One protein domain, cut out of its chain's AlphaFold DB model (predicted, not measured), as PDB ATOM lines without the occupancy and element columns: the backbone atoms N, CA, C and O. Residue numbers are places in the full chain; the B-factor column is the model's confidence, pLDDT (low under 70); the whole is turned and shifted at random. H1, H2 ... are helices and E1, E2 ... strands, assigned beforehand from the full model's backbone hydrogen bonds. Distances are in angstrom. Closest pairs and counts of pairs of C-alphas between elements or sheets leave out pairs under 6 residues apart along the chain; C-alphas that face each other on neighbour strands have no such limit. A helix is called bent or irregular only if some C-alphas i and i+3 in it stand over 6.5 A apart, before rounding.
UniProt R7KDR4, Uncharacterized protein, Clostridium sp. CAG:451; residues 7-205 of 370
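AT A GLANCE: This is residues 7 to 205 of the 370 residues of an uncharacterized protein of Clostridium sp. CAG:451 (UniProt R7KDR4). Helix H8 runs through the middle, with a small, strongly twisted sheet of three strands over one side of it, helices H4 and H7 crossing on the opposite side, and H1 and H5 along its two flanks. H2, with H3 and H6 next to it, lies toward one end of the longest axis and H10 toward the other, while H9 stands beside the sheet next to E3. The printed part has 199 residues, with helices H1 to H8, then strands E1, E2 and E3, then helices H9 and H10; the sheet's order is E1 E2 E3, antiparallel throughout. The class is mostly helix, and the whole is compact, with a radius of gyration of the C-alphas of 16.9 A and spans of 48 by 38 by 28 A.

HOW THE PARTS SIT: H1, residues 7 to 30, is irregular, with C-alphas 7 and 10 lying 7.1 A apart. With residues 9 to 13 alone it touches H8, residues 123 to 136, at a shallow tilt of 31 degrees, opposite ways; the closest C-alphas are those of Leu 9 and Asn 132, 6.4 A apart. H2, residues 37 to 43, and H3, residues 47 to 54, touch only at the corner, with the closest C-alphas, those of Ile 43 and Lys 50, 5.3 A apart. H4, residues 58 to 75, touches H8 with residues 69 to 73 alone, at a steep tilt of 65 degrees; the closest C-alphas, of Ile 69 and Leu 133, are 6.0 A apart. H5, residues 81 to 95, touches H8 at a steep tilt of 39 degrees, opposite ways, with the closest C-alphas, of Tyr 88 and Leu 130, 6.7 A apart. H6, residues 103 to 106, touches H2, and the closest C-alphas, of Leu 39 and Ala 105, are 5.9 A apart. H7, residues 112 to 118, and H8 are the hub, touching four helices each; the two stand about perpendicular at 79 degrees, with the closest C-alphas, of Gly 112 and Tyr 129, 4.3 A apart. E1, residues 141 to 148, E2, residues 151 to 160, and E3, residues 163 to 167, form a meander, each strand the antiparallel neighbour of the one before. In the hairpin E1 and E2, N 146 and O 153 are 2.7 A apart, within hydrogen-bond range; in the hairpin E2 and E3, N 158 and O 165 are 2.9 A apart. H5 and H8 make two layers with the sheet, helices on one face of it; H8 has a height over the sheet of 8.2 A and lies over E1 and E2. H9, residues 177 to 190, stands at the sheet's level, and its closest C-alpha to E3 is that of Ser 183, 5.8 A from that of Leu 166. H10, residues 202 to 205, touches H5. Every O i to N i+4 pair is within hydrogen-bond range in H2, H3, H4, H5, H7 and H8, against 17 of 20 in H1 and 7 of 10 in H9; H6 and H10 are too short for such a pair.

IN THESE COORDINATES: H1 begins at C-alpha 7, (-20.764, 38.157, 265.493), and measures 34.9 A. H4 measures 25.9 A, H5 20.7 A, H8 20.0 A and H9 19.7 A; H9 is only just irregular, with C-alphas 185 and 188 lying 6.6 A apart. E1 measures 20.5 A and bends by 51 degrees at residue 145; E2 measures 28.2 A. H10 ends at C-alpha 205, (4.253, 25.255, 274.534).

THE WHOLE: The C-alphas farthest apart, of Asp 32 and Asp 203, are 51.8 A apart. The printed part has no cut, and the link from H9 to H10 is long. The mean pLDDT of the printed part is 86.2; residues 25 to 36, 101 to 105, 149 to 150, 180 to 185 and 191 to 194 are under 70.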
ATOM      1  N   ASP A   7     -19.347  37.965 265.839       89.81
ATOM      2  CA  ASP A   7     -20.764  38.157 265.493       89.81
ATOM      3  C   ASP A   7     -21.461  36.851 265.066       89.81
ATOM      4  O   ASP A   7     -22.680  36.732 265.141       89.81
ATOM      5  N   ASN A   8     -20.694  35.840 264.642       92.56
ATOM      6  CA  ASN A   8     -21.219  34.527 264.269       92.56
ATOM      7  C   ASN A   8     -21.302  33.541 265.448       92.56
ATOM      8  O   ASN A   8     -21.793  32.426 265.265       92.56
ATOM      9  N   LEU A   9     -20.784  33.898 266.630       92.06
ATOM     10  CA  LEU A   9     -20.648  32.972 267.758       92.06
ATOM     11  C   LEU A   9     -22.006  32.515 268.304       92.06
ATOM     12  O   LEU A   9     -22.179  31.327 268.563       92.06
ATOM     13  N   ASP A  10     -22.975  33.426 268.447       94.25
ATOM     14  CA  ASP A  10     -24.296  33.067 268.984       94.25
ATOM     15  C   ASP A  10     -25.019  32.066 268.073       94.25
ATOM     16  O   ASP A  10     -25.547  31.060 268.542       94.25
ATOM     17  N   GLU A  11     -24.972  32.286 266.758       95.56
ATOM     18  CA  GLU A  11     -25.548  31.369 265.772       95.56
ATOM     19  C   GLU A  11     -24.880  29.987 265.829       95.56
ATOM     20  O   GLU A  11     -25.568  28.966 265.818       95.56
ATOM     21  N   LEU A  12     -23.550  29.948 265.936       94.81
ATOM     22  CA  LEU A  12     -22.782  28.710 266.067       94.81
ATOM     23  C   LEU A  12     -23.167  27.913 267.316       94.81
ATOM     24  O   LEU A  12     -23.432  26.718 267.218       94.81
ATOM     25  N   ILE A  13     -23.259  28.578 268.468       95.88
ATOM     26  CA  ILE A  13     -23.673  27.954 269.730       95.88
ATOM     27  C   ILE A  13     -25.121  27.464 269.645       95.88
ATOM     28  O   ILE A  13     -25.419  26.343 270.060       95.88
ATOM     29  N   ASN A  14     -26.023  28.266 269.069       96.25
ATOM     30  CA  ASN A  14     -27.414  27.867 268.860       96.25
ATOM     31  C   ASN A  14     -27.504  26.620 267.969       96.25
ATOM     32  O   ASN A  14     -28.338  25.748 268.218       96.25
ATOM     33  N   ASN A  15     -26.660  26.523 266.941       94.75
ATOM     34  CA  ASN A  15     -26.613  25.363 266.059       94.75
ATOM     35  C   ASN A  15     -26.085  24.121 266.782       94.75
ATOM     36  O   ASN A  15     -26.729  23.084 266.665       94.75
ATOM     37  N   ASP A  16     -25.025  24.228 267.589       94.12
ATOM     38  CA  ASP A  16     -24.545  23.116 268.429       94.12
ATOM     39  C   ASP A  16     -25.642  22.628 269.395       94.12
ATOM     40  O   ASP A  16     -25.879  21.427 269.509       94.12
ATOM     41  N   CYS A  17     -26.373  23.543 270.044       94.81
ATOM     42  CA  CYS A  17     -27.456  23.191 270.970       94.81
ATOM     43  C   CYS A  17     -28.640  22.519 270.259       94.81
ATOM     44  O   CYS A  17     -29.170  21.517 270.743       94.81
ATOM     45  N   ARG A  18     -29.056  23.040 269.095       93.00
ATOM     46  CA  ARG A  18     -30.100  22.405 268.271       93.00
ATOM     47  C   ARG A  18     -29.645  21.048 267.762       93.00
ATOM     48  O   ARG A  18     -30.437  20.116 267.784       93.00
ATOM     49  N   GLU A  19     -28.401  20.940 267.303       90.06
ATOM     50  CA  GLU A  19     -27.831  19.687 266.823       90.06
ATOM     51  C   GLU A  19     -27.821  18.654 267.946       90.06
ATOM     52  O   GLU A  19     -28.324  17.565 267.710       90.06
ATOM     53  N   HIS A  20     -27.376  18.995 269.161       90.19
ATOM     54  CA  HIS A  20     -27.423  18.104 270.328       90.19
ATOM     55  C   HIS A  20     -28.849  17.649 270.633       90.19
ATOM     56  O   HIS A  20     -29.127  16.453 270.632       90.19
ATOM     57  N   ILE A  21     -29.785  18.588 270.805       88.62
ATOM     58  CA  ILE A  21     -31.181  18.266 271.132       88.62
ATOM     59  C   ILE A  21     -31.825  17.421 270.038       88.62
ATOM     60  O   ILE A  21     -32.495  16.443 270.350       88.62
ATOM     61  N   ASN A  22     -31.640  17.770 268.765       82.44
ATOM     62  CA  ASN A  22     -32.205  17.011 267.653       82.44
ATOM     63  C   ASN A  22     -31.550  15.634 267.560       82.44
ATOM     64  O   ASN A  22     -32.232  14.639 267.360       82.44
ATOM     65  N   THR A  23     -30.239  15.561 267.744       73.62
ATOM     66  CA  THR A  23     -29.476  14.316 267.690       73.62
ATOM     67  C   THR A  23     -29.882  13.364 268.807       73.62
ATOM     68  O   THR A  23     -30.050  12.183 268.543       73.62
ATOM     69  N   VAL A  24     -30.134  13.870 270.012       71.81
ATOM     70  CA  VAL A  24     -30.662  13.088 271.135       71.81
ATOM     71  C   VAL A  24     -32.143  12.758 270.925       71.81
ATOM     72  O   VAL A  24     -32.510  11.589 270.842       71.81
ATOM     73  N   LYS A  25     -33.017  13.771 270.807       63.78
ATOM     74  CA  LYS A  25     -34.480  13.589 270.787       63.78
ATOM     75  C   LYS A  25     -34.958  12.838 269.551       63.78
ATOM     76  O   LYS A  25     -35.765  11.934 269.685       63.78
ATOM     77  N   TYR A  26     -34.483  13.195 268.357       54.53
ATOM     78  CA  TYR A  26     -34.986  12.614 267.108       54.53
ATOM     79  C   TYR A  26     -34.455  11.196 266.870       54.53
ATOM     80  O   TYR A  26     -35.191  10.342 266.380       54.53
ATOM     81  N   ARG A  27     -33.187  10.920 267.208       57.91
ATOM     82  CA  ARG A  27     -32.551   9.634 266.868       57.91
ATOM     83  C   ARG A  27     -32.824   8.526 267.881       57.91
ATOM     84  O   ARG A  27     -32.812   7.369 267.484       57.91
ATOM     85  N   ILE A  28     -33.115   8.864 269.141       59.09
ATOM     86  CA  ILE A  28     -33.523   7.876 270.152       59.09
ATOM     87  C   ILE A  28     -34.983   7.443 269.936       59.09
ATOM     88  O   ILE A  28     -35.307   6.282 270.159       59.09
ATOM     89  N   SER A  29     -35.867   8.342 269.479       54.16
ATOM     90  CA  SER A  29     -37.303   8.043 269.378       54.16
ATOM     91  C   SER A  29     -37.786   7.551 268.009       54.16
ATOM     92  O   SER A  29     -38.856   6.956 267.964       54.16
ATOM     93  N   ASN A  30     -37.073   7.819 266.902       49.25
ATOM     94  CA  ASN A  30     -37.615   7.626 265.542       49.25
ATOM     95  C   ASN A  30     -36.661   6.987 264.506       49.25
ATOM     96  O   ASN A  30     -37.028   6.920 263.334       49.25
ATOM     97  N   ASP A  31     -35.450   6.541 264.866       56.34
ATOM     98  CA  ASP A  31     -34.550   5.846 263.923       56.34
ATOM     99  C   ASP A  31     -34.186   4.448 264.441       56.34
ATOM    100  O   ASP A  31     -33.293   4.290 265.275       56.34
ATOM    101  N   ASP A  32     -34.849   3.416 263.911       53.56
ATOM    102  CA  ASP A  32     -34.620   2.005 264.262       53.56
ATOM    103  C   ASP A  32     -33.158   1.559 264.067       53.56
ATOM    104  O   ASP A  32     -32.701   0.606 264.697       53.56
ATOM    105  N   ARG A  33     -32.374   2.260 263.230       52.22
ATOM    106  CA  ARG A  33     -30.942   1.963 263.031       52.22
ATOM    107  C   ARG A  33     -30.078   2.457 264.190       52.22
ATOM    108  O   ARG A  33     -28.962   1.952 264.352       52.22
ATOM    109  N   LEU A  34     -30.562   3.448 264.938       52.16
ATOM    110  CA  LEU A  34     -29.913   4.084 266.086       52.16
ATOM    111  C   LEU A  34     -30.544   3.664 267.419       52.16
ATOM    112  O   LEU A  34     -29.894   3.780 268.451       52.16
ATOM    113  N   ASN A  35     -31.721   3.036 267.397       56.56
ATOM    114  CA  ASN A  35     -32.278   2.265 268.512       56.56
ATOM    115  C   ASN A  35     -31.535   0.923 268.725       56.56
ATOM    116  O   ASN A  35     -32.123  -0.109 269.054       56.56
ATOM    117  N   SER A  36     -30.222   0.906 268.470       66.38
ATOM    118  CA  SER A  36     -29.367  -0.247 268.716       66.38
ATOM    119  C   SER A  36     -28.873  -0.212 270.157       66.38
ATOM    120  O   SER A  36     -28.522   0.840 270.692       66.38
ATOM    121  N   LYS A  37     -28.795  -1.392 270.775       72.56
ATOM    122  CA  LYS A  37     -28.205  -1.592 272.105       72.56
ATOM    123  C   LYS A  37     -26.872  -0.847 272.274       72.56
ATOM    124  O   LYS A  37     -26.663  -0.220 273.297       72.56
ATOM    125  N   GLU A  38     -26.033  -0.833 271.239       72.62
ATOM    126  CA  GLU A  38     -24.747  -0.119 271.207       72.62
ATOM    127  C   GLU A  38     -24.859   1.386 271.502       72.62
ATOM    128  O   GLU A  38     -24.022   1.938 272.213       72.62
ATOM    129  N   LEU A  39     -25.884   2.069 270.980       75.50
ATOM    130  CA  LEU A  39     -26.054   3.507 271.200       75.50
ATOM    131  C   LEU A  39     -26.557   3.802 272.613       75.50
ATOM    132  O   LEU A  39     -26.108   4.752 273.252       75.50
ATOM    133  N   LEU A  40     -27.484   2.978 273.105       78.12
ATOM    134  CA  LEU A  40     -27.974   3.070 274.477       78.12
ATOM    135  C   LEU A  40     -26.866   2.745 275.480       78.12
ATOM    136  O   LEU A  40     -26.768   3.428 276.497       78.12
ATOM    137  N   ASP A  41     -26.017   1.763 275.181       78.56
ATOM    138  CA  ASP A  41     -24.831   1.432 275.971       78.56
ATOM    139  C   ASP A  41     -23.850   2.619 275.983       78.56
ATOM    140  O   ASP A  41     -23.331   2.967 277.038       78.56
ATOM    141  N   TYR A  42     -23.660   3.302 274.847       80.81
ATOM    142  CA  TYR A  42     -22.836   4.512 274.760       80.81
ATOM    143  C   TYR A  42     -23.406   5.692 275.569       80.81
ATOM    144  O   TYR A  42     -22.675   6.364 276.297       80.81
ATOM    145  N   ILE A  43     -24.714   5.946 275.486       83.25
ATOM    146  CA  ILE A  43     -25.370   7.012 276.257       83.25
ATOM    147  C   ILE A  43     -25.279   6.718 277.756       83.25
ATOM    148  O   ILE A  43     -24.870   7.585 278.526       83.25
ATOM    149  N   ASN A  44     -25.607   5.490 278.166       83.06
ATOM    150  CA  ASN A  44     -25.637   5.068 279.569       83.06
ATOM    151  C   ASN A  44     -24.269   4.632 280.111       83.06
ATOM    152  O   ASN A  44     -24.194   4.083 281.209       83.06
ATOM    153  N   TYR A  45     -23.204   4.876 279.351       79.12
ATOM    154  CA  TYR A  45     -21.855   4.416 279.645       79.12
ATOM    155  C   TYR A  45     -21.328   4.891 281.002       79.12
ATOM    156  O   TYR A  45     -20.652   4.162 281.724       79.12
ATOM    157  N   SER A  46     -21.660   6.128 281.347       86.38
ATOM    158  CA  SER A  46     -21.256   6.802 282.573       86.38
ATOM    159  C   SER A  46     -22.420   7.658 283.064       86.38
ATOM    160  O   SER A  46     -23.323   8.004 282.289       86.38
ATOM    161  N   LYS A  47     -22.428   8.027 284.347       90.00
ATOM    162  CA  LYS A  47     -23.453   8.944 284.871       90.00
ATOM    163  C   LYS A  47     -23.325  10.310 284.205       90.00
ATOM    164  O   LYS A  47     -24.346  10.927 283.910       90.00
ATOM    165  N   ALA A  48     -22.095  10.740 283.919       91.38
ATOM    166  CA  ALA A  48     -21.803  11.971 283.189       91.38
ATOM    167  C   ALA A  48     -22.414  11.966 281.776       91.38
ATOM    168  O   ALA A  48     -23.146  12.884 281.413       91.38
ATOM    169  N   SER A  49     -22.171  10.902 281.004       89.69
ATOM    170  CA  SER A  49     -22.707  10.718 279.649       89.69
ATOM    171  C   SER A  49     -24.226  10.671 279.658       89.69
ATOM    172  O   SER A  49     -24.873  11.410 278.914       89.69
ATOM    173  N   LYS A  50     -24.805   9.874 280.563       88.81
ATOM    174  CA  LYS A  50     -26.254   9.763 280.704       88.81
ATOM    175  C   LYS A  50     -26.878  11.125 280.997       88.81
ATOM    176  O   LYS A  50     -27.755  11.559 280.259       88.81
ATOM    177  N   LYS A  51     -26.365  11.829 282.011       91.00
ATOM    178  CA  LYS A  51     -26.821  13.173 282.380       91.00
ATOM    179  C   LYS A  51     -26.719  14.138 281.200       91.00
ATOM    180  O   LYS A  51     -27.686  14.834 280.919       91.00
ATOM    181  N   PHE A  52     -25.585  14.156 280.493       92.31
ATOM    182  CA  PHE A  52     -25.352  15.029 279.340       92.31
ATOM    183  C   PHE A  52     -26.339  14.777 278.193       92.31
ATOM    184  O   PHE A  52     -26.894  15.722 277.636       92.31
ATOM    185  N   TYR A  53     -26.594  13.517 277.843       88.62
ATOM    186  CA  TYR A  53     -27.534  13.184 276.772       88.62
ATOM    187  C   TYR A  53     -29.001  13.277 277.210       88.62
ATOM    188  O   TYR A  53     -29.862  13.463 276.362       88.62
ATOM    189  N   GLU A  54     -29.315  13.229 278.504       87.00
ATOM    190  CA  GLU A  54     -30.658  13.540 279.018       87.00
ATOM    191  C   GLU A  54     -30.948  15.053 279.033       87.00
ATOM    192  O   GLU A  54     -32.114  15.462 279.079       87.00
ATOM    193  N   MET A  55     -29.917  15.903 278.924       88.38
ATOM    194  CA  MET A  55     -30.085  17.351 278.800       88.38
ATOM    195  C   MET A  55     -30.789  17.710 277.496       88.38
ATOM    196  O   MET A  55     -30.258  17.533 276.396       88.38
ATOM    197  N   SER A  56     -31.997  18.248 277.625       84.56
ATOM    198  CA  SER A  56     -32.899  18.428 276.491       84.56
ATOM    199  C   SER A  56     -33.524  19.827 276.410       84.56
ATOM    200  O   SER A  56     -34.244  20.125 275.445       84.56
ATOM    201  N   ASP A  57     -33.237  20.679 277.401       91.50
ATOM    202  CA  ASP A  57     -33.603  22.091 277.422       91.50
ATOM    203  C   ASP A  57     -32.555  22.928 276.673       91.50
ATOM    204  O   ASP A  57     -31.355  22.880 276.949       91.50
ATOM    205  N   PHE A  58     -33.022  23.697 275.690       94.31
ATOM    206  CA  PHE A  58     -32.160  24.509 274.834       94.31
ATOM    207  C   PHE A  58     -31.487  25.658 275.586       94.31
ATOM    208  O   PHE A  58     -30.314  25.941 275.348       94.31
ATOM    209  N   ASN A  59     -32.223  26.328 276.472       95.44
ATOM    210  CA  ASN A  59     -31.715  27.496 277.180       95.44
ATOM    211  C   ASN A  59     -30.685  27.082 278.230       95.44
ATOM    212  O   ASN A  59     -29.667  27.753 278.373       95.44
ATOM    213  N   GLU A  60     -30.918  25.960 278.907       94.56
ATOM    214  CA  GLU A  60     -29.984  25.375 279.864       94.56
ATOM    215  C   GLU A  60     -28.666  24.967 279.187       94.56
ATOM    216  O   GLU A  60     -27.596  25.409 279.610       94.56
ATOM    217  N   LEU A  61     -28.726  24.213 278.081       94.19
ATOM    218  CA  LEU A  61     -27.536  23.823 277.311       94.19
ATOM    219  C   LEU A  61     -26.749  25.039 276.820       94.19
ATOM    220  O   LEU A  61     -25.528  25.109 276.986       94.19
ATOM    221  N   LYS A  62     -27.453  26.023 276.250       97.06
ATOM    222  CA  LYS A  62     -26.842  27.267 275.782       97.06
ATOM    223  C   LYS A  62     -26.168  28.018 276.930       97.06
ATOM    224  O   LYS A  62     -25.050  28.501 276.756       97.06
ATOM    225  N   ALA A  63     -26.816  28.109 278.091       97.19
ATOM    226  CA  ALA A  63     -26.275  28.791 279.260       97.19
ATOM    227  C   ALA A  63     -25.002  28.110 279.779       97.19
ATOM    228  O   ALA A  63     -24.002  28.796 279.991       97.19
ATOM    229  N   PHE A  64     -24.995  26.780 279.921       96.50
ATOM    230  CA  PHE A  64     -23.794  26.058 280.354       96.50
ATOM    231  C   PHE A  64     -22.649  26.190 279.359       96.50
ATOM    232  O   PHE A  64     -21.514  26.436 279.767       96.50
ATOM    233  N   TYR A  65     -22.932  26.104 278.060       97.56
ATOM    234  CA  TYR A  65     -21.886  26.220 277.052       97.56
ATOM    235  C   TYR A  65     -21.293  27.628 276.981       97.56
ATOM    236  O   TYR A  65     -20.075  27.798 276.942       97.56
ATOM    237  N   LEU A  66     -22.143  28.659 277.026       97.50
ATOM    238  CA  LEU A  66     -21.688  30.047 277.093       97.50
ATOM    239  C   LEU A  66     -20.872  30.300 278.357       97.50
ATOM    240  O   LEU A  66     -19.822  30.934 278.274       97.50
ATOM    241  N   HIS A  67     -21.320  29.787 279.502       97.44
ATOM    242  CA  HIS A  67     -20.590  29.918 280.757       97.44
ATOM    243  C   HIS A  67     -19.203  29.271 280.671       97.44
ATOM    244  O   HIS A  67     -18.209  29.879 281.073       97.44
ATOM    245  N   ASP A  68     -19.105  28.077 280.086       97.50
ATOM    246  CA  ASP A  68     -17.836  27.390 279.859       97.50
ATOM    247  C   ASP A  68     -16.899  28.191 278.938       97.50
ATOM    248  O   ASP A  68     -15.730  28.406 279.269       97.50
ATOM    249  N   ILE A  69     -17.414  28.716 277.820       98.25
ATOM    250  CA  ILE A  69     -16.644  29.547 276.884       98.25
ATOM    251  C   ILE A  69     -16.173  30.837 277.568       98.25
ATOM    252  O   ILE A  69     -15.006  31.213 277.456       98.25
ATOM    253  N   GLN A  70     -17.051  31.523 278.300       97.19
ATOM    254  CA  GLN A  70     -16.749  32.794 278.959       97.19
ATOM    255  C   GLN A  70     -15.729  32.636 280.085       97.19
ATOM    256  O   GLN A  70     -14.785  33.423 280.181       97.19
ATOM    257  N   THR A  71     -15.887  31.616 280.929       97.12
ATOM    258  CA  THR A  71     -14.945  31.348 282.024       97.12
ATOM    259  C   THR A  71     -13.570  30.961 281.480       97.12
ATOM    260  O   THR A  71     -12.553  31.486 281.938       97.12
ATOM    261  N   THR A  72     -13.538  30.121 280.442       97.75
ATOM    262  CA  THR A  72     -12.309  29.680 279.774       97.75
ATOM    263  C   THR A  72     -11.594  30.832 279.056       97.75
ATOM    264  O   THR A  72     -10.395  31.034 279.236       97.75
ATOM    265  N   THR A  73     -12.305  31.649 278.275       98.06
ATOM    266  CA  THR A  73     -11.726  32.820 277.579       98.06
ATOM    267  C   THR A  73     -11.232  33.888 278.553       98.06
ATOM    268  O   THR A  73     -10.137  34.425 278.385       98.06
ATOM    269  N   SER A  74     -11.963  34.121 279.646       97.75
ATOM    270  CA  SER A  74     -11.547  35.043 280.707       97.75
ATOM    271  C   SER A  74     -10.244  34.621 281.388       97.75
ATOM    272  O   SER A  74      -9.450  35.488 281.761       97.75
ATOM    273  N   ALA A  75      -9.995  33.314 281.529       97.12
ATOM    274  CA  ALA A  75      -8.773  32.787 282.138       97.12
ATOM    275  C   ALA A  75      -7.506  33.086 281.316       97.12
ATOM    276  O   ALA A  75      -6.419  33.173 281.886       97.12
ATOM    277  N   PHE A  76      -7.642  33.300 280.005       97.88
ATOM    278  CA  PHE A  76      -6.520  33.543 279.092       97.88
ATOM    279  C   PHE A  76      -6.497  34.959 278.505       97.88
ATOM    280  O   PHE A  76      -5.678  35.249 277.640       97.88
ATOM    281  N   LYS A  77      -7.343  35.875 278.994       95.12
ATOM    282  CA  LYS A  77      -7.513  37.232 278.436       95.12
ATOM    283  C   LYS A  77      -6.245  38.095 278.379       95.12
ATOM    284  O   LYS A  77      -6.217  39.074 277.645       95.12
ATOM    285  N   GLN A  78      -5.241  37.781 279.201       96.31
ATOM    286  CA  GLN A  78      -3.968  38.513 279.258       96.31
ATOM    287  C   GLN A  78      -2.943  38.007 278.234       96.31
ATOM    288  O   GLN A  78      -1.906  38.636 278.050       96.31
ATOM    289  N   LEU A  79      -3.211  36.865 277.601       97.81
ATOM    290  CA  LEU A  79      -2.332  36.271 276.608       97.81
ATOM    291  C   LEU A  79      -2.501  36.969 275.257       97.81
ATOM    292  O   LEU A  79      -3.587  37.429 274.894       97.81
ATOM    293  N   ASN A  80      -1.431  37.013 274.470       97.44
ATOM    294  CA  ASN A  80      -1.521  37.462 273.087       97.44
ATOM    295  C   ASN A  80      -2.208  36.398 272.204       97.44
ATOM    296  O   ASN A  80      -2.367  35.241 272.587       97.44
ATOM    297  N   LYS A  81      -2.601  36.757 270.974       97.62
ATOM    298  CA  LYS A  81      -3.354  35.847 270.085       97.62
ATOM    299  C   LYS A  81      -2.646  34.517 269.812       97.62
ATOM    300  O   LYS A  81      -3.316  33.493 269.725       97.62
ATOM    301  N   LYS A  82      -1.318  34.527 269.659       97.19
ATOM    302  CA  LYS A  82      -0.535  33.308 269.419       97.19
ATOM    303  C   LYS A  82      -0.538  32.424 270.668       97.19
ATOM    304  O   LYS A  82      -0.816  31.235 270.562       97.19
ATOM    305  N   GLU A  83      -0.298  33.005 271.837       98.06
ATOM    306  CA  GLU A  83      -0.358  32.298 273.121       98.06
ATOM    307  C   GLU A  83      -1.753  31.712 273.390       98.06
ATOM    308  O   GLU A  83      -1.846  30.556 273.793       98.06
ATOM    309  N   ILE A  84      -2.831  32.451 273.088       98.50
ATOM    310  CA  ILE A  84      -4.220  31.962 273.186       98.50
ATOM    311  C   ILE A  84      -4.430  30.721 272.311       98.50
ATOM    312  O   ILE A  84      -4.995  29.733 272.776       98.50
ATOM    313  N   MET A  85      -3.962  30.743 271.057       97.88
ATOM    314  CA  MET A  85      -4.090  29.593 270.155       97.88
ATOM    315  C   MET A  85      -3.404  28.348 270.729       97.88
ATOM    316  O   MET A  85      -3.999  27.274 270.721       97.88
ATOM    317  N   ILE A  86      -2.184  28.481 271.256       97.44
ATOM    318  CA  ILE A  86      -1.444  27.352 271.844       97.44
ATOM    319  C   ILE A  86      -2.124  26.883 273.142       97.44
ATOM    320  O   ILE A  86      -2.299  25.682 273.343       97.44
ATOM    321  N   ALA A  87      -2.572  27.812 273.992       98.44
ATOM    322  CA  ALA A  87      -3.260  27.499 275.244       98.44
ATOM    323  C   ALA A  87      -4.566  26.729 275.013       98.44
ATOM    324  O   ALA A  87      -4.828  25.763 275.730       98.44
ATOM    325  N   TYR A  88      -5.352  27.085 273.991       98.50
ATOM    326  CA  TYR A  88      -6.559  26.337 273.625       98.50
ATOM    327  C   TYR A  88      -6.279  24.964 273.028       98.50
ATOM    328  O   TYR A  88      -7.027  24.024 273.295       98.50
ATOM    329  N   MET A  89      -5.189  24.819 272.279       96.31
ATOM    330  CA  MET A  89      -4.749  23.509 271.799       96.31
ATOM    331  C   MET A  89      -4.365  22.601 272.976       96.31
ATOM    332  O   MET A  89      -4.840  21.470 273.052       96.31
ATOM    333  N   GLU A  90      -3.601  23.108 273.952       96.19
ATOM    334  CA  GLU A  90      -3.314  22.387 275.204       96.19
ATOM    335  C   GLU A  90      -4.582  22.127 276.030       96.19
ATOM    336  O   GLU A  90      -4.706  21.069 276.642       96.19
ATOM    337  N   LEU A  91      -5.546  23.054 276.034       97.69
ATOM    338  CA  LEU A  91      -6.803  22.897 276.768       97.69
ATOM    339  C   LEU A  91      -7.588  21.708 276.240       97.69
ATOM    340  O   LEU A  91      -7.993  20.853 277.023       97.69
ATOM    341  N   ILE A  92      -7.772  21.626 274.924       95.75
ATOM    342  CA  ILE A  92      -8.492  20.511 274.310       95.75
ATOM    343  C   ILE A  92      -7.693  19.219 274.473       95.75
ATOM    344  O   ILE A  92      -8.269  18.206 274.874       95.75
ATOM    345  N   ARG A  93      -6.362  19.265 274.293       92.94
ATOM    346  CA  ARG A  93      -5.484  18.112 274.536       92.94
ATOM    347  C   ARG A  93      -5.681  17.540 275.930       92.94
ATOM    348  O   ARG A  93      -5.744  16.327 276.027       92.94
ATOM    349  N   LEU A  94      -5.774  18.369 276.970       92.75
ATOM    350  CA  LEU A  94      -5.854  17.940 278.374       92.75
ATOM    351  C   LEU A  94      -7.275  17.638 278.867       92.75
ATOM    352  O   LEU A  94      -7.430  16.875 279.813       92.75
ATOM    353  N   SER A  95      -8.306  18.236 278.269       92.94
ATOM    354  CA  SER A  95      -9.682  18.162 278.795       92.94
ATOM    355  C   SER A  95     -10.665  17.381 277.931       92.94
ATOM    356  O   SER A  95     -11.786  17.148 278.380       92.94
ATOM    357  N   VAL A  96     -10.270  16.983 276.716       91.75
ATOM    358  CA  VAL A  96     -11.154  16.270 275.787       91.75
ATOM    359  C   VAL A  96     -10.540  14.943 275.364       91.75
ATOM    360  O   VAL A  96      -9.475  14.893 274.747       91.75
ATOM    361  N   MET A  97     -11.203  13.842 275.691       87.94
ATOM    362  CA  MET A  97     -10.878  12.504 275.204       87.94
ATOM    363  C   MET A  97     -11.374  12.345 273.761       87.94
ATOM    364  O   MET A  97     -12.524  12.658 273.455       87.94
ATOM    365  N   TYR A  98     -10.513  11.878 272.855       84.62
ATOM    366  CA  TYR A  98     -10.964  11.573 271.501       84.62
ATOM    367  C   TYR A  98     -11.693  10.231 271.486       84.62
ATOM    368  O   TYR A  98     -11.232   9.252 272.069       84.62
ATOM    369  N   GLU A  99     -12.807  10.182 270.768       77.25
ATOM    370  CA  GLU A  99     -13.629   8.984 270.663       77.25
ATOM    371  C   GLU A  99     -13.366   8.263 269.340       77.25
ATOM    372  O   GLU A  99     -13.677   8.766 268.258       77.25
ATOM    373  N   ASN A 100     -12.795   7.058 269.413       71.31
ATOM    374  CA  ASN A 100     -12.723   6.149 268.270       71.31
ATOM    375  C   ASN A 100     -13.902   5.173 268.308       71.31
ATOM    376  O   ASN A 100     -13.745   3.974 268.526       71.31
ATOM    377  N   ILE A 101     -15.093   5.741 268.171       67.00
ATOM    378  CA  ILE A 101     -16.369   5.038 268.267       67.00
ATOM    379  C   ILE A 101     -16.935   4.804 266.865       67.00
ATOM    380  O   ILE A 101     -16.698   5.596 265.950       67.00
ATOM    381  N   GLY A 102     -17.665   3.699 266.687       66.75
ATOM    382  CA  GLY A 102     -18.286   3.354 265.407       66.75
ATOM    383  C   GLY A 102     -19.169   4.482 264.860       66.75
ATOM    384  O   GLY A 102     -19.646   5.336 265.610       66.75
ATOM    385  N   GLU A 103     -19.413   4.472 263.547       68.75
ATOM    386  CA  GLU A 103     -20.071   5.565 262.810       68.75
ATOM    387  C   GLU A 103     -21.364   6.062 263.485       68.75
ATOM    388  O   GLU A 103     -21.576   7.267 263.601       68.75
ATOM    389  N   LYS A 104     -22.178   5.145 264.024       68.81
ATOM    390  CA  LYS A 104     -23.438   5.452 264.719       68.81
ATOM    391  C   LYS A 104     -23.261   6.262 266.003       68.81
ATOM    392  O   LYS A 104     -23.960   7.252 266.188       68.81
ATOM    393  N   ALA A 105     -22.344   5.865 266.882       68.88
ATOM    394  CA  ALA A 105     -22.077   6.606 268.114       68.88
ATOM    395  C   ALA A 105     -21.307   7.902 267.809       68.88
ATOM    396  O   ALA A 105     -21.558   8.940 268.420       68.88
ATOM    397  N   GLY A 106     -20.462   7.882 266.769       75.69
ATOM    398  CA  GLY A 106     -19.793   9.067 266.241       75.69
ATOM    399  C   GLY A 106     -20.772  10.183 265.881       75.69
ATOM    400  O   GLY A 106     -20.455  11.351 266.082       75.69
ATOM    401  N   LEU A 107     -21.984   9.854 265.426       78.38
ATOM    402  CA  LEU A 107     -23.032  10.832 265.127       78.38
ATOM    403  C   LEU A 107     -23.544  11.614 266.354       78.38
ATOM    404  O   LEU A 107     -24.079  12.704 266.155       78.38
ATOM    405  N   LEU A 108     -23.406  11.093 267.582       82.50
ATOM    406  CA  LEU A 108     -23.776  11.793 268.828       82.50
ATOM    407  C   LEU A 108     -22.660  12.706 269.360       82.50
ATOM    408  O   LEU A 108     -22.904  13.549 270.218       82.50
ATOM    409  N   SER A 109     -21.444  12.548 268.838       87.38
ATOM    410  CA  SER A 109     -20.205  13.140 269.351       87.38
ATOM    411  C   SER A 109     -19.704  14.331 268.505       87.38
ATOM    412  O   SER A 109     -18.527  14.689 268.496       87.38
ATOM    413  N   GLN A 110     -20.594  14.963 267.735       89.25
ATOM    414  CA  GLN A 110     -20.217  15.956 266.715       89.25
ATOM    415  C   GLN A 110     -20.288  17.413 267.190       89.25
ATOM    416  O   GLN A 110     -19.795  18.294 266.489       89.25
ATOM    417  N   THR A 111     -20.915  17.715 268.329       93.94
ATOM    418  CA  THR A 111     -21.157  19.109 268.746       93.94
ATOM    419  C   THR A 111     -20.045  19.618 269.653       93.94
ATOM    420  O   THR A 111     -19.452  18.843 270.404       93.94
ATOM    421  N   GLY A 112     -19.779  20.927 269.660       96.25
ATOM    422  CA  GLY A 112     -18.800  21.486 270.596       96.25
ATOM    423  C   GLY A 112     -19.197  21.332 272.075       96.25
ATOM    424  O   GLY A 112     -18.324  21.368 272.941       96.25
ATOM    425  N   LEU A 113     -20.480  21.069 272.369       95.75
ATOM    426  CA  LEU A 113     -20.972  20.719 273.709       95.75
ATOM    427  C   LEU A 113     -20.363  19.412 274.223       95.75
ATOM    428  O   LEU A 113     -20.059  19.323 275.409       95.75
ATOM    429  N   ASN A 114     -20.147  18.417 273.353       94.25
ATOM    430  CA  ASN A 114     -19.533  17.148 273.748       94.25
ATOM    431  C   ASN A 114     -18.121  17.400 274.317       94.25
ATOM    432  O   ASN A 114     -17.809  17.007 275.441       94.25
ATOM    433  N   ALA A 115     -17.292  18.153 273.585       95.38
ATOM    434  CA  ALA A 115     -15.958  18.530 274.043       95.38
ATOM    435  C   ALA A 115     -16.015  19.416 275.301       95.38
ATOM    436  O   ALA A 115     -15.328  19.152 276.290       95.38
ATOM    437  N   SER A 116     -16.848  20.458 275.273       96.50
ATOM    438  CA  SER A 116     -16.914  21.474 276.324       96.50
ATOM    439  C   SER A 116     -17.476  20.951 277.638       96.50
ATOM    440  O   SER A 116     -16.870  21.206 278.675       96.50
ATOM    441  N   LEU A 117     -18.588  20.212 277.622       95.19
ATOM    442  CA  LEU A 117     -19.335  19.827 278.824       95.19
ATOM    443  C   LEU A 117     -19.078  18.379 279.241       95.19
ATOM    444  O   LEU A 117     -18.843  18.145 280.421       95.19
ATOM    445  N   LEU A 118     -19.059  17.432 278.298       93.88
ATOM    446  CA  LEU A 118     -18.873  16.011 278.615       93.88
ATOM    447  C   LEU A 118     -17.393  15.622 278.759       93.88
ATOM    448  O   LEU A 118     -17.068  14.728 279.535       93.88
ATOM    449  N   GLY A 119     -16.487  16.310 278.056       93.19
ATOM    450  CA  GLY A 119     -15.048  16.012 278.086       93.19
ATOM    451  C   GLY A 119     -14.618  14.918 277.109       93.19
ATOM    452  O   GLY A 119     -13.502  14.413 277.196       93.19
ATOM    453  N   LYS A 120     -15.462  14.576 276.131       89.44
ATOM    454  CA  LYS A 120     -15.105  13.676 275.028       89.44
ATOM    455  C   LYS A 120     -15.739  14.117 273.717       89.44
ATOM    456  O   LYS A 120     -16.754  14.808 273.720       89.44
ATOM    457  N   GLY A 121     -15.107  13.791 272.598       89.75
ATOM    458  CA  GLY A 121     -15.580  14.243 271.296       89.75
ATOM    459  C   GLY A 121     -14.757  13.724 270.128       89.75
ATOM    460  O   GLY A 121     -13.533  13.595 270.236       89.75
ATOM    461  N   VAL A 122     -15.401  13.505 268.981       89.38
ATOM    462  CA  VAL A 122     -14.697  13.303 267.705       89.38
ATOM    463  C   VAL A 122     -14.106  14.619 267.174       89.38
ATOM    464  O   VAL A 122     -14.234  15.685 267.783       89.38
ATOM    465  N   CYS A 123     -13.467  14.563 266.003       90.88
ATOM    466  CA  CYS A 123     -12.782  15.703 265.392       90.88
ATOM    467  C   CYS A 123     -13.671  16.940 265.190       90.88
ATOM    468  O   CYS A 123     -13.224  18.056 265.449       90.88
ATOM    469  N   ASP A 124     -14.935  16.761 264.795       93.06
ATOM    470  CA  ASP A 124     -15.866  17.876 264.584       93.06
ATOM    471  C   ASP A 124     -16.203  18.604 265.891       93.06
ATOM    472  O   ASP A 124     -16.128  19.831 265.945       93.06
ATOM    473  N   SER A 125     -16.466  17.852 266.964       95.19
ATOM    474  CA  SER A 125     -16.731  18.388 268.305       95.19
ATOM    475  C   SER A 125     -15.556  19.218 268.825       95.19
ATOM    476  O   SER A 125     -15.717  20.380 269.210       95.19
ATOM    477  N   GLN A 126     -14.343  18.667 268.746       95.75
ATOM    478  CA  GLN A 126     -13.133  19.356 269.194       95.75
ATOM    479  C   GLN A 126     -12.850  20.621 268.372       95.75
ATOM    480  O   GLN A 126     -12.523  21.669 268.932       95.75
ATOM    481  N   ALA A 127     -13.008  20.556 267.046       96.44
ATOM    482  CA  ALA A 127     -12.796  21.699 266.165       96.44
ATOM    483  C   ALA A 127     -13.856  22.798 266.356       96.44
ATOM    484  O   ALA A 127     -13.508  23.981 266.368       96.44
ATOM    485  N   LYS A 128     -15.133  22.443 266.543       97.81
ATOM    486  CA  LYS A 128     -16.208  23.400 266.858       97.81
ATOM    487  C   LYS A 128     -15.938  24.114 268.177       97.81
ATOM    488  O   LYS A 128     -15.986  25.344 268.214       97.81
ATOM    489  N   TYR A 129     -15.571  23.376 269.226       98.56
ATOM    490  CA  TYR A 129     -15.247  23.979 270.517       98.56
ATOM    491  C   TYR A 129     -14.041  24.925 270.423       98.56
ATOM    492  O   TYR A 129     -14.136  26.079 270.846       98.56
ATOM    493  N   LEU A 130     -12.948  24.500 269.771       98.56
ATOM    494  CA  LEU A 130     -11.791  25.366 269.508       98.56
ATOM    495  C   LEU A 130     -12.188  26.635 268.745       98.56
ATOM    496  O   LEU A 130     -11.774  27.735 269.103       98.56
ATOM    497  N   CYS A 131     -12.993  26.489 267.690       98.44
ATOM    498  CA  CYS A 131     -13.458  27.614 266.889       98.44
ATOM    499  C   CYS A 131     -14.242  28.614 267.749       98.44
ATOM    500  O   CYS A 131     -13.963  29.808 267.694       98.44
ATOM    501  N   ASN A 132     -15.172  28.141 268.579       98.50
ATOM    502  CA  ASN A 132     -15.982  28.998 269.442       98.50
ATOM    503  C   ASN A 132     -15.129  29.741 270.487       98.50
ATOM    504  O   ASN A 132     -15.320  30.942 270.680       98.50
ATOM    505  N   LEU A 133     -14.136  29.075 271.090       98.69
ATOM    506  CA  LEU A 133     -13.176  29.702 272.010       98.69
ATOM    507  C   LEU A 133     -12.349  30.811 271.333       98.69
ATOM    508  O   LEU A 133     -12.153  31.889 271.903       98.69
ATOM    509  N   LEU A 134     -11.887  30.577 270.101       98.56
ATOM    510  CA  LEU A 134     -11.136  31.568 269.322       98.56
ATOM    511  C   LEU A 134     -12.003  32.779 268.963       98.56
ATOM    512  O   LEU A 134     -11.575  33.916 269.164       98.56
ATOM    513  N   LEU A 135     -13.231  32.550 268.489       98.31
ATOM    514  CA  LEU A 135     -14.169  33.625 268.156       98.31
ATOM    515  C   LEU A 135     -14.510  34.471 269.390       98.31
ATOM    516  O   LEU A 135     -14.460  35.697 269.310       98.31
ATOM    517  N   ALA A 136     -14.766  33.833 270.536       98.00
ATOM    518  CA  ALA A 136     -15.002  34.512 271.812       98.00
ATOM    519  C   ALA A 136     -13.787  35.327 272.298       98.00
ATOM    520  O   ALA A 136     -13.947  36.323 272.998       98.00
ATOM    521  N   SER A 137     -12.577  34.955 271.870       98.06
ATOM    522  CA  SER A 137     -11.334  35.704 272.108       98.06
ATOM    523  C   SER A 137     -11.023  36.751 271.031       98.06
ATOM    524  O   SER A 137      -9.889  37.225 270.934       98.06
ATOM    525  N   ASN A 138     -11.996  37.119 270.191       97.06
ATOM    526  CA  ASN A 138     -11.821  38.048 269.068       97.06
ATOM    527  C   ASN A 138     -10.734  37.610 268.062       97.06
ATOM    528  O   ASN A 138     -10.027  38.429 267.455       97.06
ATOM    529  N   ILE A 139     -10.601  36.300 267.855       97.62
ATOM    530  CA  ILE A 139      -9.742  35.701 266.836       97.62
ATOM    531  C   ILE A 139     -10.641  35.120 265.748       97.62
ATOM    532  O   ILE A 139     -11.366  34.157 265.976       97.62
ATOM    533  N   LYS A 140     -10.582  35.701 264.542       97.50
ATOM    534  CA  LYS A 140     -11.357  35.202 263.400       97.50
ATOM    535  C   LYS A 140     -10.965  33.758 263.104       97.50
ATOM    536  O   LYS A 140      -9.778  33.486 262.916       97.50
ATOM    537  N   ALA A 141     -11.941  32.863 263.040       97.25
ATOM    538  CA  ALA A 141     -11.709  31.436 262.867       97.25
ATOM    539  C   ALA A 141     -12.852  30.751 262.109       97.25
ATOM    540  O   ALA A 141     -13.934  31.315 261.937       97.25
ATOM    541  N   ILE A 142     -12.603  29.540 261.619       95.19
ATOM    542  CA  ILE A 142     -13.618  28.653 261.049       95.19
ATOM    543  C   ILE A 142     -13.219  27.190 261.267       95.19
ATOM    544  O   ILE A 142     -12.075  26.819 261.007       95.19
ATOM    545  N   ALA A 143     -14.159  26.355 261.713       94.44
ATOM    546  CA  ALA A 143     -14.022  24.902 261.659       94.44
ATOM    547  C   ALA A 143     -14.333  24.415 260.235       94.44
ATOM    548  O   ALA A 143     -15.346  24.804 259.645       94.44
ATOM    549  N   ARG A 144     -13.454  23.595 259.653       90.12
ATOM    550  CA  ARG A 144     -13.535  23.178 258.253       90.12
ATOM    551  C   ARG A 144     -13.247  21.693 258.095       90.12
ATOM    552  O   ARG A 144     -12.224  21.193 258.561       90.12
ATOM    553  N   LYS A 145     -14.138  21.015 257.369       89.06
ATOM    554  CA  LYS A 145     -13.958  19.621 256.962       89.06
ATOM    555  C   LYS A 145     -12.853  19.503 255.910       89.06
ATOM    556  O   LYS A 145     -12.730  20.345 255.020       89.06
ATOM    557  N   THR A 146     -12.067  18.451 256.037       85.19
ATOM    558  CA  THR A 146     -10.959  18.042 255.178       85.19
ATOM    559  C   THR A 146     -10.966  16.520 255.053       85.19
ATOM    560  O   THR A 146     -11.799  15.841 255.656       85.19
ATOM    561  N   TYR A 147     -10.040  15.984 254.266       79.12
ATOM    562  CA  TYR A 147      -9.872  14.551 254.082       79.12
ATOM    563  C   TYR A 147      -8.477  14.125 254.531       79.12
ATOM    564  O   TYR A 147      -7.473  14.613 254.008       79.12
ATOM    565  N   GLU A 148      -8.406  13.213 255.497       72.31
ATOM    566  CA  GLU A 148      -7.155  12.640 255.987       72.31
ATOM    567  C   GLU A 148      -7.207  11.115 255.832       72.31
ATOM    568  O   GLU A 148      -8.083  10.456 256.386       72.31
ATOM    569  N   LYS A 149      -6.260  10.543 255.072       68.38
ATOM    570  CA  LYS A 149      -6.030   9.085 254.968       68.38
ATOM    571  C   LYS A 149      -7.288   8.234 254.718       68.38
ATOM    572  O   LYS A 149      -7.402   7.143 255.264       68.38
ATOM    573  N   GLY A 150      -8.220   8.701 253.893       68.38
ATOM    574  CA  GLY A 150      -9.419   7.919 253.580       68.38
ATOM    575  C   GLY A 150     -10.672   8.299 254.376       68.38
ATOM    576  O   GLY A 150     -11.726   7.716 254.143       68.38
ATOM    577  N   HIS A 151     -10.583   9.261 255.301       75.31
ATOM    578  CA  HIS A 151     -11.688   9.624 256.185       75.31
ATOM    579  C   HIS A 151     -11.905  11.137 256.263       75.31
ATOM    580  O   HIS A 151     -10.976  11.936 256.119       75.31
ATOM    581  N   ASN A 152     -13.155  11.530 256.526       84.44
ATOM    582  CA  ASN A 152     -13.493  12.911 256.854       84.44
ATOM    583  C   ASN A 152     -12.842  13.306 258.183       84.44
ATOM    584  O   ASN A 152     -12.925  12.570 259.167       84.44
ATOM    585  N   HIS A 153     -12.243  14.490 258.211       88.31
ATOM    586  CA  HIS A 153     -11.631  15.078 259.398       88.31
ATOM    587  C   HIS A 153     -11.997  16.558 259.492       88.31
ATOM    588  O   HIS A 153     -12.207  17.193 258.461       88.31
ATOM    589  N   THR A 154     -12.062  17.132 260.691       91.06
ATOM    590  CA  THR A 154     -12.351  18.563 260.872       91.06
ATOM    591  C   THR A 154     -11.184  19.242 261.576       91.06
ATOM    592  O   THR A 154     -10.730  18.799 262.626       91.06
ATOM    593  N   VAL A 155     -10.714  20.346 260.995       92.12
ATOM    594  CA  VAL A 155      -9.645  21.204 261.533       92.12
ATOM    595  C   VAL A 155     -10.158  22.630 261.716       92.12
ATOM    596  O   VAL A 155     -11.224  22.981 261.212       92.12
ATOM    597  N   VAL A 156      -9.402  23.483 262.401       94.25
ATOM    598  CA  VAL A 156      -9.719  24.909 262.546       94.25
ATOM    599  C   VAL A 156      -8.712  25.751 261.787       94.25
ATOM    600  O   VAL A 156      -7.510  25.508 261.845       94.25
ATOM    601  N   ILE A 157      -9.198  26.769 261.084       93.38
ATOM    602  CA  ILE A 157      -8.348  27.772 260.448       93.38
ATOM    603  C   ILE A 157      -8.607  29.111 261.119       93.38
ATOM    604  O   ILE A 157      -9.757  29.535 261.211       93.38
ATOM    605  N   ALA A 158      -7.549  29.771 261.584       95.06
ATOM    606  CA  ALA A 158      -7.633  30.994 262.375       95.06
ATOM    607  C   ALA A 158      -6.714  32.103 261.845       95.06
ATOM    608  O   ALA A 158      -5.693  31.834 261.214       95.06
ATOM    609  N   GLN A 159      -7.069  33.362 262.104       95.06
ATOM    610  CA  GLN A 159      -6.290  34.530 261.691       95.06
ATOM    611  C   GLN A 159      -5.228  34.895 262.736       95.06
ATOM    612  O   GLN A 159      -5.563  35.204 263.881       95.06
ATOM    613  N   LEU A 160      -3.964  34.980 262.316       94.00
ATOM    614  CA  LEU A 160      -2.858  35.512 263.112       94.00
ATOM    615  C   LEU A 160      -2.090  36.574 262.310       94.00
ATOM    616  O   LEU A 160      -1.357  36.263 261.371       94.00
ATOM    617  N   GLY A 161      -2.266  37.849 262.668       90.44
ATOM    618  CA  GLY A 161      -1.747  38.960 261.865       90.44
ATOM    619  C   GLY A 161      -2.338  38.917 260.454       90.44
ATOM    620  O   GLY A 161      -3.556  38.840 260.315       90.44
ATOM    621  N   ASN A 162      -1.487  38.886 259.428       88.44
ATOM    622  CA  ASN A 162      -1.894  38.735 258.022       88.44
ATOM    623  C   ASN A 162      -1.920  37.270 257.544       88.44
ATOM    624  O   ASN A 162      -2.276  37.007 256.400       88.44
ATOM    625  N   LYS A 163      -1.558  36.311 258.406       89.00
ATOM    626  CA  LYS A 163      -1.490  34.883 258.074       89.00
ATOM    627  C   LYS A 163      -2.755  34.156 258.536       89.00
ATOM    628  O   LYS A 163      -3.314  34.474 259.586       89.00
ATOM    629  N   LYS A 164      -3.169  33.132 257.790       90.25
ATOM    630  CA  LYS A 164      -4.126  32.127 258.269       90.25
ATOM    631  C   LYS A 164      -3.343  30.898 258.709       90.25
ATOM    632  O   LYS A 164      -2.497  30.418 257.960       90.25
ATOM    633  N   VAL A 165      -3.616  30.406 259.907       91.56
ATOM    634  CA  VAL A 165      -2.951  29.235 260.483       91.56
ATOM    635  C   VAL A 165      -3.937  28.094 260.648       91.56
ATOM    636  O   VAL A 165      -5.108  28.326 260.943       91.56
ATOM    637  N   LEU A 166      -3.460  26.868 260.448       91.19
ATOM    638  CA  LEU A 166      -4.242  25.655 260.650       91.19
ATOM    639  C   LEU A 166      -3.943  25.061 262.027       91.19
ATOM    640  O   LEU A 166      -2.784  24.903 262.405       91.19
ATOM    641  N   LEU A 167      -5.002  24.713 262.746       92.38
ATOM    642  CA  LEU A 167      -4.984  24.117 264.072       92.38
ATOM    643  C   LEU A 167      -5.777  22.805 264.021       92.38
ATOM    644  O   LEU A 167      -6.953  22.800 263.661       92.38
ATOM    645  N   ASP A 168      -5.130  21.694 264.361       90.88
ATOM    646  CA  ASP A 168      -5.744  20.362 264.397       90.88
ATOM    647  C   ASP A 168      -5.786  19.869 265.854       90.88
ATOM    648  O   ASP A 168      -4.817  19.259 266.312       90.88
ATOM    649  N   PRO A 169      -6.848  20.190 266.619       91.19
ATOM    650  CA  PRO A 169      -6.903  19.869 268.046       91.19
ATOM    651  C   PRO A 169      -6.930  18.363 268.318       91.19
ATOM    652  O   PRO A 169      -6.470  17.924 269.366       91.19
ATOM    653  N   THR A 170      -7.419  17.566 267.367       88.19
ATOM    654  CA  THR A 170      -7.517  16.110 267.494       88.19
ATOM    655  C   THR A 170      -6.169  15.420 267.375       88.19
ATOM    656  O   THR A 170      -5.905  14.459 268.093       88.19
ATOM    657  N   ASN A 171      -5.317  15.900 266.470       84.38
ATOM    658  CA  ASN A 171      -3.980  15.345 266.276       84.38
ATOM    659  C   ASN A 171      -2.908  16.063 267.113       84.38
ATOM    660  O   ASN A 171      -1.732  15.712 267.010       84.38
ATOM    661  N   TYR A 172      -3.276  17.076 267.904       87.31
ATOM    662  CA  TYR A 172      -2.329  17.808 268.734       87.31
ATOM    663  C   TYR A 172      -1.868  16.995 269.938       87.31
ATOM    664  O   TYR A 172      -2.643  16.694 270.841       87.31
ATOM    665  N   ASP A 173      -0.569  16.707 269.964       80.06
ATOM    666  CA  ASP A 173       0.068  15.832 270.944       80.06
ATOM    667  C   ASP A 173       0.887  16.567 272.011       80.06
ATOM    668  O   ASP A 173       1.662  15.963 272.750       80.06
ATOM    669  N   GLY A 174       0.747  17.891 272.086       84.44
ATOM    670  CA  GLY A 174       1.587  18.717 272.949       84.44
ATOM    671  C   GLY A 174       2.988  18.967 272.378       84.44
ATOM    672  O   GLY A 174       3.852  19.484 273.091       84.44
ATOM    673  N   SER A 175       3.244  18.631 271.108       83.50
ATOM    674  CA  SER A 175       4.508  18.915 270.424       83.50
ATOM    675  C   SER A 175       4.380  20.021 269.371       83.50
ATOM    676  O   SER A 175       3.329  20.246 268.766       83.50
ATOM    677  N   LYS A 176       5.502  20.693 269.075       84.56
ATOM    678  CA  LYS A 176       5.563  21.703 268.003       84.56
ATOM    679  C   LYS A 176       5.314  21.126 266.604       84.56
ATOM    680  O   LYS A 176       4.966  21.859 265.683       84.56
ATOM    681  N   ASN A 177       5.502  19.816 266.434       79.81
ATOM    682  CA  ASN A 177       5.500  19.171 265.123       79.81
ATOM    683  C   ASN A 177       4.125  19.206 264.457       79.81
ATOM    684  O   ASN A 177       4.056  19.253 263.232       79.81
ATOM    685  N   VAL A 178       3.043  19.198 265.237       78.12
ATOM    686  CA  VAL A 178       1.674  19.206 264.706       78.12
ATOM    687  C   VAL A 178       1.353  20.536 264.023       78.12
ATOM    688  O   VAL A 178       0.753  20.536 262.950       78.12
ATOM    689  N   PHE A 179       1.836  21.659 264.562       79.44
ATOM    690  CA  PHE A 179       1.646  22.978 263.950       79.44
ATOM    691  C   PHE A 179       2.350  23.124 262.593       79.44
ATOM    692  O   PHE A 179       1.890  23.870 261.726       79.44
ATOM    693  N   ILE A 180       3.448  22.390 262.398       69.88
ATOM    694  CA  ILE A 180       4.225  22.375 261.155       69.88
ATOM    695  C   ILE A 180       3.601  21.372 260.178       69.88
ATOM    696  O   ILE A 180       3.089  21.755 259.124       69.88
ATOM    697  N   LYS A 181       3.543  20.092 260.566       66.38
ATOM    698  CA  LYS A 181       3.096  18.983 259.707       66.38
ATOM    699  C   LYS A 181       1.621  19.075 259.332       66.38
ATOM    700  O   LYS A 181       1.272  18.735 258.208       66.38
ATOM    701  N   GLY A 182       0.759  19.552 260.234       63.78
ATOM    702  CA  GLY A 182      -0.664  19.736 259.939       63.78
ATOM    703  C   GLY A 182      -0.860  20.686 258.759       63.78
ATOM    704  O   GLY A 182      -1.587  20.381 257.819       63.78
ATOM    705  N   SER A 183      -0.126  21.802 258.735       61.03
ATOM    706  CA  SER A 183      -0.207  22.744 257.617       61.03
ATOM    707  C   SER A 183       0.262  22.131 256.289       61.03
ATOM    708  O   SER A 183      -0.381  22.347 255.272       61.03
ATOM    709  N   GLU A 184       1.316  21.311 256.283       66.19
ATOM    710  CA  GLU A 184       1.838  20.664 255.068       66.19
ATOM    711  C   GLU A 184       0.900  19.590 254.510       66.19
ATOM    712  O   GLU A 184       0.692  19.517 253.298       66.19
ATOM    713  N   VAL A 185       0.302  18.778 255.387       67.94
ATOM    714  CA  VAL A 185      -0.634  17.714 254.994       67.94
ATOM    715  C   VAL A 185      -1.893  18.309 254.367       67.94
ATOM    716  O   VAL A 185      -2.368  17.808 253.349       67.94
ATOM    717  N   TYR A 186      -2.417  19.393 254.940       71.19
ATOM    718  CA  TYR A 186      -3.707  19.945 254.529       71.19
ATOM    719  C   TYR A 186      -3.621  21.090 253.518       71.19
ATOM    720  O   TYR A 186      -4.646  21.428 252.926       71.19
ATOM    721  N   LYS A 187      -2.435  21.657 253.254       70.12
ATOM    722  CA  LYS A 187      -2.221  22.627 252.160       70.12
ATOM    723  C   LYS A 187      -2.747  22.099 250.826       70.12
ATOM    724  O   LYS A 187      -3.534  22.776 250.171       70.12
ATOM    725  N   LYS A 188      -2.466  20.828 250.516       70.88
ATOM    726  CA  LYS A 188      -2.972  20.146 249.311       70.88
ATOM    727  C   LYS A 188      -4.502  20.118 249.213       70.88
ATOM    728  O   LYS A 188      -5.039  20.154 248.114       70.88
ATOM    729  N   ASN A 189      -5.201  20.081 250.347       74.00
ATOM    730  CA  ASN A 189      -6.664  19.997 250.395       74.00
ATOM    731  C   ASN A 189      -7.345  21.374 250.339       74.00
ATOM    732  O   ASN A 189      -8.534  21.460 250.034       74.00
ATOM    733  N   PHE A 190      -6.621  22.448 250.667       73.69
ATOM    734  CA  PHE A 190      -7.177  23.799 250.780       73.69
ATOM    735  C   PHE A 190      -6.611  24.806 249.767       73.69
ATOM    736  O   PHE A 190      -7.161  25.904 249.669       73.69
ATOM    737  N   GLY A 191      -5.582  24.423 249.005       65.56
ATOM    738  CA  GLY A 191      -4.825  25.289 248.098       65.56
ATOM    739  C   GLY A 191      -3.576  25.868 248.776       65.56
ATOM    740  O   GLY A 191      -3.634  26.285 249.936       65.56
ATOM    741  N   ASP A 192      -2.451  25.887 248.052       56.97
ATOM    742  CA  ASP A 192      -1.109  26.156 248.601       56.97
ATOM    743  C   ASP A 192      -0.906  27.590 249.138       56.97
ATOM    744  O   ASP A 192      -0.110  27.788 250.058       56.97
ATOM    745  N   ASP A 193      -1.668  28.575 248.653       59.59
ATOM    746  CA  ASP A 193      -1.398  30.001 248.913       59.59
ATOM    747  C   ASP A 193      -2.109  30.587 250.146       59.59
ATOM    748  O   ASP A 193      -1.874  31.739 250.517       59.59
ATOM    749  N   GLU A 194      -2.993  29.834 250.811       68.19
ATOM    750  CA  GLU A 194      -3.825  30.394 251.887       68.19
ATOM    751  C   GLU A 194      -3.361  30.059 253.314       68.19
ATOM    752  O   GLU A 194      -3.817  30.728 254.239       68.19
ATOM    753  N   LEU A 195      -2.488  29.065 253.535       80.50
ATOM    754  CA  LEU A 195      -2.199  28.541 254.881       80.50
ATOM    755  C   LEU A 195      -0.719  28.623 255.268       80.50
ATOM    756  O   LEU A 195       0.164  28.088 254.604       80.50
ATOM    757  N   SER A 196      -0.455  29.234 256.420       83.56
ATOM    758  CA  SER A 196       0.855  29.268 257.073       83.56
ATOM    759  C   SER A 196       0.910  28.291 258.248       83.56
ATOM    760  O   SER A 196      -0.090  28.062 258.930       83.56
ATOM    761  N   SER A 197       2.093  27.745 258.523       83.38
ATOM    762  CA  SER A 197       2.353  27.031 259.776       83.38
ATOM    763  C   SER A 197       2.322  28.012 260.949       83.38
ATOM    764  O   SER A 197       2.742  29.166 260.811       83.38
ATOM    765  N   LEU A 198       1.849  27.562 262.112       87.88
ATOM    766  CA  LEU A 198       2.047  28.313 263.348       87.88
ATOM    767  C   LEU A 198       3.454  28.004 263.867       87.88
ATOM    768  O   LEU A 198       3.714  26.923 264.387       87.88
ATOM    769  N   GLU A 199       4.379  28.941 263.697       88.19
ATOM    770  CA  GLU A 199       5.732  28.807 264.237       88.19
ATOM    771  C   GLU A 199       5.679  28.886 265.762       88.19
ATOM    772  O   GLU A 199       5.288  29.918 266.307       88.19
ATOM    773  N   VAL A 200       6.068  27.810 266.445       90.00
ATOM    774  CA  VAL A 200       6.110  27.728 267.911       90.00
ATOM    775  C   VAL A 200       7.417  27.096 268.379       90.00
ATOM    776  O   VAL A 200       7.941  26.176 267.740       90.00
ATOM    777  N   ASN A 201       7.936  27.566 269.508       90.62
ATOM    778  CA  ASN A 201       9.061  26.938 270.196       90.62
ATOM    779  C   ASN A 201       8.595  26.116 271.416       90.62
ATOM    780  O   ASN A 201       7.408  26.052 271.737       90.62
ATOM    781  N   TYR A 202       9.536  25.417 272.054       89.31
ATOM    782  CA  TYR A 202       9.238  24.544 273.191       89.31
ATOM    783  C   TYR A 202       8.779  25.333 274.427       89.31
ATOM    784  O   TYR A 202       7.802  24.945 275.062       89.31
ATOM    785  N   ASP A 203       9.416  26.468 274.721       94.00
ATOM    786  CA  ASP A 203       9.093  27.296 275.887       94.00
ATOM    787  C   ASP A 203       7.678  27.877 275.802       94.00
ATOM    788  O   ASP A 203       6.955  27.889 276.797       94.00
ATOM    789  N   GLU A 204       7.243  28.280 274.605       95.81
ATOM    790  CA  GLU A 204       5.877  28.744 274.343       95.81
ATOM    791  C   GLU A 204       4.839  27.651 274.635       95.81
ATOM    792  O   GLU A 204       3.805  27.923 275.248       95.81
ATOM    793  N   ILE A 205       5.124  26.403 274.247       92.88
ATOM    794  CA  ILE A 205       4.253  25.255 274.534       92.88
ATOM    795  C   ILE A 205       4.218  24.965 276.036       92.88
ATOM    796  O   ILE A 205       3.141  24.780 276.597       92.88
TER     797      ILE A 205